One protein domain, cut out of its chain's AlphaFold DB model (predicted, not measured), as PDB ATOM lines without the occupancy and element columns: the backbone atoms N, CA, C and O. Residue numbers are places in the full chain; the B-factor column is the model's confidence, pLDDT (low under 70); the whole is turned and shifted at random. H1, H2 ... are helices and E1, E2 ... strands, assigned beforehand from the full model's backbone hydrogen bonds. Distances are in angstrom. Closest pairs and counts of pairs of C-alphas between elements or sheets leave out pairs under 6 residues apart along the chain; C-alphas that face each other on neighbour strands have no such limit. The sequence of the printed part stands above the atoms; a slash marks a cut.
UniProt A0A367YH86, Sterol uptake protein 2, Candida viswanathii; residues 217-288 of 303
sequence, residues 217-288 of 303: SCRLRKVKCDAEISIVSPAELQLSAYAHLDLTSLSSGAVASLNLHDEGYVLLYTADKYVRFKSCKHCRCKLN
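Overview. This is residues 217 to 288 of the 303 residues of the protein "Sterol uptake protein 2" of Candida viswanathii (UniProt A0A367YH86). A small, strongly twisted sheet of three strands makes the middle of this elongated domain, with short helices H2 and H3 toward one end of its length and H1 and H4 at the other. The printed part has 72 residues, in the order H1 E1 H2 H3 E2 E3 H4; the sheet's order is E1 - E3 - E2, antiparallel throughout, and the class is mixed, helices and strands. It is only just compact, close to loose, with a radius of gyration of the C-alphas of 13.3 A, and spans 35 by 23 by 18 A.

Arrangement. Look first at inner strand E3, residues 273 to 278. Edge strand E1, residues 228 to 232, is antiparallel to it at 155 degrees, with N 276 and O 230 at 2.8 A. Edge strand E2, residues 265 to 270, forms a hairpin with E3 at 149 degrees; N 268 and O 275 are 2.9 A apart. H3, residues 247 to 251, is on the sheet at a height of 8.8 A, only just over E2, with 3 of its C-alphas falling there; their closest C-alphas, of Ser 251 and Tyr 269, are 5.7 A apart. H2, residues 234 to 239, is only just not on the sheet, with 4 pairs of C-alphas within 10 A. E1, H2, H3 and E2 form a split strand-helix-strand unit, two strands running the same way with E3 between them, and its crossover is right-handed. H1, residues 217 to 220, and H4, residues 281 to 287, only just touch, with 3 pairs of C-alphas within 8 A, the closest being Ser 217 and Cys 283 at 7.3 A. Every O i to N i+4 pair is within hydrogen-bond range in H2 and H3, 2 of 3 are in H4, and H1 is too short for one.

Along the chain. Find C-alpha 217 at (43.671, -12.250, -18.665), where H1 begins. E1 starts at C-alpha 228 (38.776, -19.049, -29.769) and is 12.5 A long; E2 measures 15.6 A and E3 16.0 A. H4, 9.2 A long, ends at C-alpha 287 (50.176, -7.058, -23.607).

Size, cuts and confidence. The C-alphas of Arg 221 and Leu 239 are the two farthest apart, at 37.5 A. The printed part has no cut, and the link from H3 to E2, residues 252 to 264, is long. Look for low confidence at residue 241, the one printed residue with pLDDT under 70.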
ATOM      1  N   SER A 217      42.952 -13.523 -18.616       91.38
ATOM      2  CA  SER A 217      43.671 -12.250 -18.665       91.38
ATOM      3  C   SER A 217      42.849 -11.117 -19.318       91.38
ATOM      4  O   SER A 217      43.003  -9.951 -18.951       91.38
ATOM      5  N   CYS A 218      41.953 -11.408 -20.272       91.00
ATOM      6  CA  CYS A 218      41.023 -10.409 -20.833       91.00
ATOM      7  C   CYS A 218      39.776 -10.204 -19.961       91.00
ATOM      8  O   CYS A 218      39.242  -9.091 -19.900       91.00
ATOM      9  N   ARG A 219      39.316 -11.261 -19.280       89.25
ATOM     10  CA  ARG A 219      38.187 -11.215 -18.343       89.25
ATOM     11  C   ARG A 219      38.505 -10.349 -17.126       89.25
ATOM     12  O   ARG A 219      37.714  -9.460 -16.814       89.25
ATOM     13  N   LEU A 220      39.668 -10.557 -16.501       88.19
ATOM     14  CA  LEU A 220      40.154  -9.783 -15.349       88.19
ATOM     15  C   LEU A 220      40.223  -8.281 -15.666       88.19
ATOM     16  O   LEU A 220      39.630  -7.468 -14.963       88.19
ATOM     17  N   ARG A 221      40.859  -7.924 -16.789       88.75
ATOM     18  CA  ARG A 221      40.995  -6.530 -17.256       88.75
ATOM     19  C   ARG A 221      39.723  -5.943 -17.878       88.75
ATOM     20  O   ARG A 221      39.725  -4.787 -18.279       88.75
ATOM     21  N   LYS A 222      38.640  -6.723 -17.998       88.88
ATOM     22  CA  LYS A 222      37.375  -6.319 -18.637       88.88
ATOM     23  C   LYS A 222      37.574  -5.709 -20.042       88.88
ATOM     24  O   LYS A 222      36.795  -4.858 -20.467       88.88
ATOM     25  N   VAL A 223      38.513  -6.225 -20.833       87.75
ATOM     26  CA  VAL A 223      38.789  -5.794 -22.228       87.75
ATOM     27  C   VAL A 223      38.126  -6.713 -23.263       87.75
ATOM     28  O   VAL A 223      37.671  -7.803 -22.906       87.75
ATOM     29  N   LYS A 224      38.036  -6.303 -24.538       88.44
ATOM     30  CA  LYS A 224      37.568  -7.192 -25.623       88.44
ATOM     31  C   LYS A 224      38.529  -8.383 -25.750       88.44
ATOM     32  O   LYS A 224      39.742  -8.212 -25.660       88.44
ATOM     33  N   CYS A 225      37.978  -9.578 -25.930       91.12
ATOM     34  CA  CYS A 225      38.738 -10.807 -26.116       91.12
ATOM     35  C   CYS A 225      38.391 -11.410 -27.476       91.12
ATOM     36  O   CYS A 225      37.219 -11.457 -27.839       91.12
ATOM     37  N   ASP A 226      39.414 -11.854 -28.191       91.44
ATOM     38  CA  ASP A 226      39.356 -12.595 -29.448       91.44
ATOM     39  C   ASP A 226      40.020 -13.977 -29.282       91.44
ATOM     40  O   ASP A 226      40.806 -14.406 -30.117       91.44
ATOM     41  N   ALA A 227      39.782 -14.634 -28.139       91.88
ATOM     42  CA  ALA A 227      40.193 -16.020 -27.915       91.88
ATOM     43  C   ALA A 227      39.170 -16.954 -28.564       91.88
ATOM     44  O   ALA A 227      37.967 -16.764 -28.372       91.88
ATOM     45  N   GLU A 228      39.641 -17.985 -29.257       90.75
ATOM     46  CA  GLU A 228      38.776 -19.049 -29.769       90.75
ATOM     47  C   GLU A 228      38.788 -20.199 -28.766       90.75
ATOM     48  O   GLU A 228      39.848 -20.625 -28.305       90.75
ATOM     49  N   ILE A 229      37.602 -20.625 -28.338       90.38
ATOM     50  CA  ILE A 229      37.427 -21.538 -27.209       90.38
ATOM     51  C   ILE A 229      36.256 -22.457 -27.538       90.38
ATOM     52  O   ILE A 229      35.104 -22.016 -27.524       90.38
ATOM     53  N   SER A 230      36.544 -23.725 -27.814       89.25
ATOM     54  CA  SER A 230      35.539 -24.766 -28.037       89.25
ATOM     55  C   SER A 230      35.735 -25.922 -27.061       89.25
ATOM     56  O   SER A 230      36.854 -26.265 -26.684       89.25
ATOM     57  N   ILE A 231      34.626 -26.507 -26.616       89.81
ATOM     58  CA  ILE A 231      34.633 -27.770 -25.874       89.81
ATOM     59  C   ILE A 231      34.585 -28.876 -26.922       89.81
ATOM     60  O   ILE A 231      33.746 -28.804 -27.817       89.81
ATOM     61  N   VAL A 232      35.471 -29.860 -26.806       90.25
ATOM     62  CA  VAL A 232      35.603 -30.975 -27.755       90.25
ATOM     63  C   VAL A 232      35.302 -32.273 -27.010       90.25
ATOM     64  O   VAL A 232      35.717 -32.429 -25.855       90.25
ATOM     65  N   SER A 233      34.561 -33.200 -27.619       89.31
ATOM     66  CA  SER A 233      34.349 -34.521 -27.012       89.31
ATOM     67  C   SER A 233      35.576 -35.436 -27.189       89.31
ATOM     68  O   SER A 233      36.352 -35.257 -28.130       89.31
ATOM     69  N   PRO A 234      35.769 -36.457 -26.328       85.69
ATOM     70  CA  PRO A 234      36.842 -37.438 -26.519       85.69
ATOM     71  C   PRO A 234      36.736 -38.180 -27.861       85.69
ATOM     72  O   PRO A 234      37.751 -38.472 -28.482       85.69
ATOM     73  N   ALA A 235      35.509 -38.432 -28.334       84.50
ATOM     74  CA  ALA A 235      35.256 -39.072 -29.622       84.50
ATOM     75  C   ALA A 235      35.717 -38.194 -30.799       84.50
ATOM     76  O   ALA A 235      36.420 -38.675 -31.681       84.50
ATOM     77  N   GLU A 236      35.410 -36.891 -30.787       84.19
ATOM     78  CA  GLU A 236      35.903 -35.944 -31.803       84.19
ATOM     79  C   GLU A 236      37.440 -35.884 -31.855       84.19
ATOM     80  O   GLU A 236      38.011 -35.744 -32.936       84.19
ATOM     81  N   LEU A 237      38.122 -36.019 -30.711       82.81
ATOM     82  CA  LEU A 237      39.589 -36.062 -30.648       82.81
ATOM     83  C   LEU A 237      40.181 -37.361 -31.222       82.81
ATOM     84  O   LEU A 237      41.268 -37.317 -31.791       82.81
ATOM     85  N   GLN A 238      39.476 -38.491 -31.115       78.19
ATOM     86  CA  GLN A 238      39.918 -39.769 -31.692       78.19
ATOM     87  C   GLN A 238      39.597 -39.909 -33.189       78.19
ATOM     88  O   GLN A 238      40.382 -40.514 -33.912       78.19
ATOM     89  N   LEU A 239      38.483 -39.344 -33.674       73.50
ATOM     90  CA  LEU A 239      38.128 -39.367 -35.105       73.50
ATOM     91  C   LEU A 239      38.902 -38.344 -35.958       73.50
ATOM     92  O   LEU A 239      38.824 -38.381 -37.185       73.50
ATOM     93  N   SER A 240      39.612 -37.406 -35.335       70.88
ATOM     94  CA  SER A 240      40.409 -36.387 -36.023       70.88
ATOM     95  C   SER A 240      41.890 -36.778 -36.095       70.88
ATOM     96  O   SER A 240      42.321 -37.776 -35.523       70.88
ATOM     97  N   ALA A 241      42.710 -35.960 -36.766       69.00
ATOM     98  CA  ALA A 241      44.163 -36.151 -36.897       69.00
ATOM     99  C   ALA A 241      44.953 -36.073 -35.562       69.00
ATOM    100  O   ALA A 241      46.176 -35.945 -35.564       69.00
ATOM    101  N   TYR A 242      44.265 -36.134 -34.420       75.62
ATOM    102  CA  TYR A 242      44.802 -36.019 -33.067       75.62
ATOM    103  C   TYR A 242      44.822 -37.350 -32.302       75.62
ATOM    104  O   TYR A 242      45.125 -37.350 -31.113       75.62
ATOM    105  N   ALA A 243      44.569 -38.485 -32.964       74.94
ATOM    106  CA  ALA A 243      44.586 -39.816 -32.342       74.94
ATOM    107  C   ALA A 243      45.919 -40.190 -31.642       74.94
ATOM    108  O   ALA A 243      45.926 -41.044 -30.764       74.94
ATOM    109  N   HIS A 244      47.035 -39.533 -31.989       79.38
ATOM    110  CA  HIS A 244      48.342 -39.683 -31.325       79.38
ATOM    111  C   HIS A 244      48.466 -38.878 -30.005       79.38
ATOM    112  O   HIS A 244      49.463 -38.987 -29.293       79.38
ATOM    113  N   LEU A 245      47.507 -38.014 -29.660       82.81
ATOM    114  CA  LEU A 245      47.595 -37.208 -28.440       82.81
ATOM    115  C   LEU A 245      47.369 -38.055 -27.181       82.81
ATOM    116  O   LEU A 245      46.380 -38.776 -27.067       82.81
ATOM    117  N   ASP A 246      48.237 -37.881 -26.183       84.94
ATOM    118  CA  ASP A 246      48.095 -38.504 -24.864       84.94
ATOM    119  C   ASP A 246      47.021 -37.780 -24.023       84.94
ATOM    120  O   ASP A 246      47.295 -36.961 -23.137       84.94
ATOM    121  N   LEU A 247      45.756 -38.079 -24.335       87.25
ATOM    122  CA  LEU A 247      44.583 -37.601 -23.595       87.25
ATOM    123  C   LEU A 247      44.629 -38.028 -22.115       87.25
ATOM    124  O   LEU A 247      44.121 -37.308 -21.254       87.25
ATOM    125  N   THR A 248      45.246 -39.169 -21.805       88.44
ATOM    126  CA  THR A 248      45.404 -39.711 -20.446       88.44
ATOM    127  C   THR A 248      46.323 -38.856 -19.571       88.44
ATOM    128  O   THR A 248      45.932 -38.481 -18.463       88.44
ATOM    129  N   SER A 249      47.491 -38.445 -20.065       88.38
ATOM    130  CA  SER A 249      48.377 -37.507 -19.353       88.38
ATOM    131  C   SER A 249      47.773 -36.106 -19.222       88.38
ATOM    132  O   SER A 249      48.008 -35.421 -18.225       88.38
ATOM    133  N   LEU A 250      46.976 -35.659 -20.201       89.44
ATOM    134  CA  LEU A 250      46.310 -34.353 -20.132       89.44
ATOM    135  C   LEU A 250      45.146 -34.351 -19.126       89.44
ATOM    136  O   LEU A 250      44.964 -33.371 -18.407       89.44
ATOM    137  N   SER A 251      44.373 -35.438 -19.047       89.88
ATOM    138  CA  SER A 251      43.240 -35.555 -18.113       89.88
ATOM    139  C   SER A 251      43.647 -35.883 -16.675       89.88
ATOM    140  O   SER A 251      43.024 -35.378 -15.743       89.88
ATOM    141  N   SER A 252      44.732 -36.637 -16.476       89.88
ATOM    142  CA  SER A 252      45.365 -36.830 -15.159       89.88
ATOM    143  C   SER A 252      46.126 -35.596 -14.650       89.88
ATOM    144  O   SER A 252      46.492 -35.542 -13.478       89.88
ATOM    145  N   GLY A 253      46.360 -34.596 -15.507       86.19
ATOM    146  CA  GLY A 253      47.093 -33.377 -15.163       86.19
ATOM    147  C   GLY A 253      48.619 -33.524 -15.157       86.19
ATOM    148  O   GLY A 253      49.303 -32.578 -14.767       86.19
ATOM    149  N   ALA A 254      49.161 -34.661 -15.614       88.94
ATOM    150  CA  ALA A 254      50.601 -34.855 -15.807       88.94
ATOM    151  C   ALA A 254      51.189 -33.871 -16.838       88.94
ATOM    152  O   ALA A 254      52.332 -33.433 -16.701       88.94
ATOM    153  N   VAL A 255      50.391 -33.460 -17.833       89.88
ATOM    154  CA  VAL A 255      50.702 -32.331 -18.725       89.88
ATOM    155  C   VAL A 255      49.621 -31.255 -18.642       89.88
ATOM    156  O   VAL A 255      48.432 -31.545 -18.575       89.88
ATOM    157  N   ALA A 256      50.025 -29.981 -18.669       86.62
ATOM    158  CA  ALA A 256      49.097 -28.851 -18.542       86.62
ATOM    159  C   ALA A 256      48.355 -28.500 -19.849       86.62
ATOM    160  O   ALA A 256      47.294 -27.871 -19.811       86.62
ATOM    161  N   SER A 257      48.935 -28.845 -21.001       89.69
ATOM    162  CA  SER A 257      48.397 -28.555 -22.333       89.69
ATOM    163  C   SER A 257      49.096 -29.391 -23.401       89.69
ATOM    164  O   SER A 257      50.315 -29.554 -23.329       89.69
ATOM    165  N   LEU A 258      48.369 -29.816 -24.434       89.25
ATOM    166  CA  LEU A 258      48.943 -30.414 -25.647       89.25
ATOM    167  C   LEU A 258      48.839 -29.431 -26.818       89.25
ATOM    168  O   LEU A 258      47.816 -28.772 -26.980       89.25
ATOM    169  N   ASN A 259      49.876 -29.321 -27.650       89.69
ATOM    170  CA  ASN A 259      49.814 -28.486 -28.852       89.69
ATOM    171  C   ASN A 259      49.068 -29.226 -29.966       89.69
ATOM    172  O   ASN A 259      49.440 -30.341 -30.329       89.69
ATOM    173  N   LEU A 260      48.051 -28.588 -30.540       85.94
ATOM    174  CA  LEU A 260      47.411 -29.052 -31.767       85.94
ATOM    175  C   LEU A 260      48.215 -28.450 -32.929       85.94
ATOM    176  O   LEU A 260      48.439 -27.242 -32.960       85.94
ATOM    177  N   HIS A 261      48.682 -29.272 -33.874       75.25
ATOM    178  CA  HIS A 261      49.455 -28.789 -35.038       75.25
ATOM    179  C   HIS A 261      48.637 -27.912 -36.006       75.25
ATOM    180  O   HIS A 261      49.189 -27.246 -36.874       75.25
ATOM    181  N   ASP A 262      47.323 -27.883 -35.823       71.50
ATOM    182  CA  ASP A 262      46.385 -26.999 -36.494       71.50
ATOM    183  C   ASP A 262      46.478 -25.585 -35.894       71.50
ATOM    184  O   ASP A 262      46.214 -25.380 -34.706       71.50
ATOM    185  N   GLU A 263      46.872 -24.609 -36.717       73.44
ATOM    186  CA  GLU A 263      46.590 -23.172 -36.565       73.44
ATOM    187  C   GLU A 263      46.889 -22.515 -35.195       73.44
ATOM    188  O   GLU A 263      46.266 -21.516 -34.814       73.44
ATOM    189  N   GLY A 264      47.856 -23.045 -34.440       83.94
ATOM    190  CA  GLY A 264      48.270 -22.511 -33.136       83.94
ATOM    191  C   GLY A 264      47.236 -22.694 -32.019       83.94
ATOM    192  O   GLY A 264      47.166 -21.864 -31.104       83.94
ATOM    193  N   TYR A 265      46.414 -23.742 -32.099       90.38
ATOM    194  CA  TYR A 265      45.547 -24.156 -30.999       90.38
ATOM    195  C   TYR A 265      46.303 -25.030 -29.984       90.38
ATOM    196  O   TYR A 265      47.217 -25.779 -30.324       90.38
ATOM    197  N   VAL A 266      45.868 -24.995 -28.727       92.25
ATOM    198  CA  VAL A 266      46.266 -25.959 -27.695       92.25
ATOM    199  C   VAL A 266      45.037 -26.650 -27.120       92.25
ATOM    200  O   VAL A 266      43.959 -26.058 -27.032       92.25
ATOM    201  N   LEU A 267      45.199 -27.906 -26.731       91.94
ATOM    202  CA  LEU A 267      44.208 -28.686 -26.011       91.94
ATOM    203  C   LEU A 267      44.496 -28.591 -24.511       91.94
ATOM    204  O   LEU A 267      45.611 -28.858 -24.062       91.94
ATOM    205  N   LEU A 268      43.483 -28.206 -23.746       92.12
ATOM    206  CA  LEU A 268      43.491 -28.110 -22.288       92.12
ATOM    207  C   LEU A 268      42.475 -29.107 -21.725       92.12
ATOM    208  O   LEU A 268      41.456 -29.362 -22.365       92.12
ATOM    209  N   TYR A 269      42.692 -29.614 -20.513       90.94
ATOM    210  CA  TYR A 269      41.654 -30.314 -19.754       90.94
ATOM    211  C   TYR A 269      41.273 -29.483 -18.531       90.94
ATOM    212  O   TYR A 269      42.134 -29.023 -17.779       90.94
ATOM    213  N   THR A 270      39.987 -29.181 -18.362       88.12
ATOM    214  CA  THR A 270      39.493 -28.357 -17.248       88.12
ATOM    215  C   THR A 270      38.016 -28.644 -17.003       88.12
ATOM    216  O   THR A 270      37.237 -28.684 -17.953       88.12
ATOM    217  N   ALA A 271      37.623 -28.799 -15.733       86.12
ATOM    218  CA  ALA A 271      36.250 -29.130 -15.326       86.12
ATOM    219  C   ALA A 271      35.681 -30.334 -16.107       86.12
ATOM    220  O   ALA A 271      34.609 -30.254 -16.714       86.12
ATOM    221  N   ASP A 272      36.470 -31.411 -16.108       87.44
ATOM    222  CA  ASP A 272      36.184 -32.729 -16.687       87.44
ATOM    223  C   ASP A 272      35.934 -32.724 -18.206       87.44
ATOM    224  O   ASP A 272      35.275 -33.604 -18.763       87.44
ATOM    225  N   LYS A 273      36.446 -31.695 -18.895       90.06
ATOM    226  CA  LYS A 273      36.215 -31.447 -20.321       90.06
ATOM    227  C   LYS A 273      37.495 -31.061 -21.043       90.06
ATOM    228  O   LYS A 273      38.288 -30.262 -20.545       90.06
ATOM    229  N   TYR A 274      37.630 -31.569 -22.263       91.31
ATOM    230  CA  TYR A 274      38.649 -31.123 -23.200       91.31
ATOM    231  C   TYR A 274      38.222 -29.795 -23.834       91.31
ATOM    232  O   TYR A 274      37.093 -29.638 -24.307       91.31
ATOM    233  N   VAL A 275      39.130 -28.825 -23.820       91.38
ATOM    234  CA  VAL A 275      38.926 -27.477 -24.347       91.38
ATOM    235  C   VAL A 275      40.006 -27.190 -25.378       91.38
ATOM    236  O   VAL A 275      41.187 -27.107 -25.043       91.38
ATOM    237  N   ARG A 276      39.598 -26.998 -26.631       91.19
ATOM    238  CA  ARG A 276      40.457 -26.469 -27.690       91.19
ATOM    239  C   ARG A 276      40.498 -24.946 -27.550       91.19
ATOM    240  O   ARG A 276      39.463 -24.279 -27.576       91.19
ATOM    241  N   PHE A 277      41.697 -24.405 -27.363       92.81
ATOM    242  CA  PHE A 277      41.954 -23.011 -27.008       92.81
ATOM    243  C   PHE A 277      42.943 -22.366 -27.985       92.81
ATOM    244  O   PHE A 277      44.034 -22.889 -28.198       92.81
ATOM    245  N   LYS A 278      42.600 -21.195 -28.531       92.94
ATOM    246  CA  LYS A 278      43.520 -20.322 -29.278       92.94
ATOM    247  C   LYS A 278      43.750 -19.033 -28.503       92.94
ATOM    248  O   LYS A 278      42.807 -18.343 -28.105       92.94
ATOM    249  N   SER A 279      45.022 -18.696 -28.312       92.44
ATOM    250  CA  SER A 279      45.431 -17.466 -27.630       92.44
ATOM    251  C   SER A 279      44.933 -16.226 -28.376       92.44
ATOM    252  O   SER A 279      45.165 -16.081 -29.575       92.44
ATOM    253  N   CYS A 280      44.298 -15.295 -27.662       92.56
ATOM    254  CA  CYS A 280      43.762 -14.078 -28.269       92.56
ATOM    255  C   CYS A 280      44.872 -13.110 -28.713       92.56
ATOM    256  O   CYS A 280      45.890 -12.952 -28.019       92.56
ATOM    257  N   LYS A 281      44.667 -12.393 -29.829       91.12
ATOM    258  CA  LYS A 281      45.658 -11.429 -30.345       91.12
ATOM    259  C   LYS A 281      45.880 -10.291 -29.352       91.12
ATOM    260  O   LYS A 281      46.978  -9.742 -29.290       91.12
ATOM    261  N   HIS A 282      44.883  -9.959 -28.529       90.12
ATOM    262  CA  HIS A 282      45.044  -8.948 -27.485       90.12
ATOM    263  C   HIS A 282      46.122  -9.318 -26.446       90.12
ATOM    264  O   HIS A 282      46.993  -8.499 -26.160       90.12
ATOM    265  N   CYS A 283      46.115 -10.546 -25.913       91.06
ATOM    266  CA  CYS A 283      47.145 -10.976 -24.958       91.06
ATOM    267  C   CYS A 283      48.498 -11.187 -25.641       91.06
ATOM    268  O   CYS A 283      49.502 -10.698 -25.126       91.06
ATOM    269  N   ARG A 284      48.506 -11.841 -26.814       89.75
ATOM    270  CA  ARG A 284      49.739 -12.160 -27.548       89.75
ATOM    271  C   ARG A 284      50.468 -10.911 -28.049       89.75
ATOM    272  O   ARG A 284      51.670 -10.806 -27.866       89.75
ATOM    273  N   CYS A 285      49.752  -9.970 -28.669       85.62
ATOM    274  CA  CYS A 285      50.376  -8.874 -29.415       85.62
ATOM    275  C   CYS A 285      50.367  -7.517 -28.694       85.62
ATOM    276  O   CYS A 285      51.240  -6.705 -28.971       85.62
ATOM    277  N   LYS A 286      49.393  -7.223 -27.812       87.06
ATOM    278  CA  LYS A 286      49.318  -5.902 -27.142       87.06
ATOM    279  C   LYS A 286      49.890  -5.869 -25.732       87.06
ATOM    280  O   LYS A 286      50.269  -4.806 -25.265       87.06
ATOM    281  N   LEU A 287      49.861  -7.000 -25.035       83.44
ATOM    282  CA  LEU A 287      50.176  -7.058 -23.607       83.44
ATOM    283  C   LEU A 287      51.373  -7.952 -23.297       83.44
ATOM    284  O   LEU A 287      51.890  -7.863 -22.194       83.44
ATOM    285  N   ASN A 288      51.779  -8.799 -24.249       85.31
ATOM    286  CA  ASN A 288      52.861  -9.769 -24.108       85.31
ATOM    287  C   ASN A 288      52.754 -10.581 -22.799       85.31
ATOM    288  O   ASN A 288      53.707 -10.724 -22.039       85.31
TER     289      ASN A 288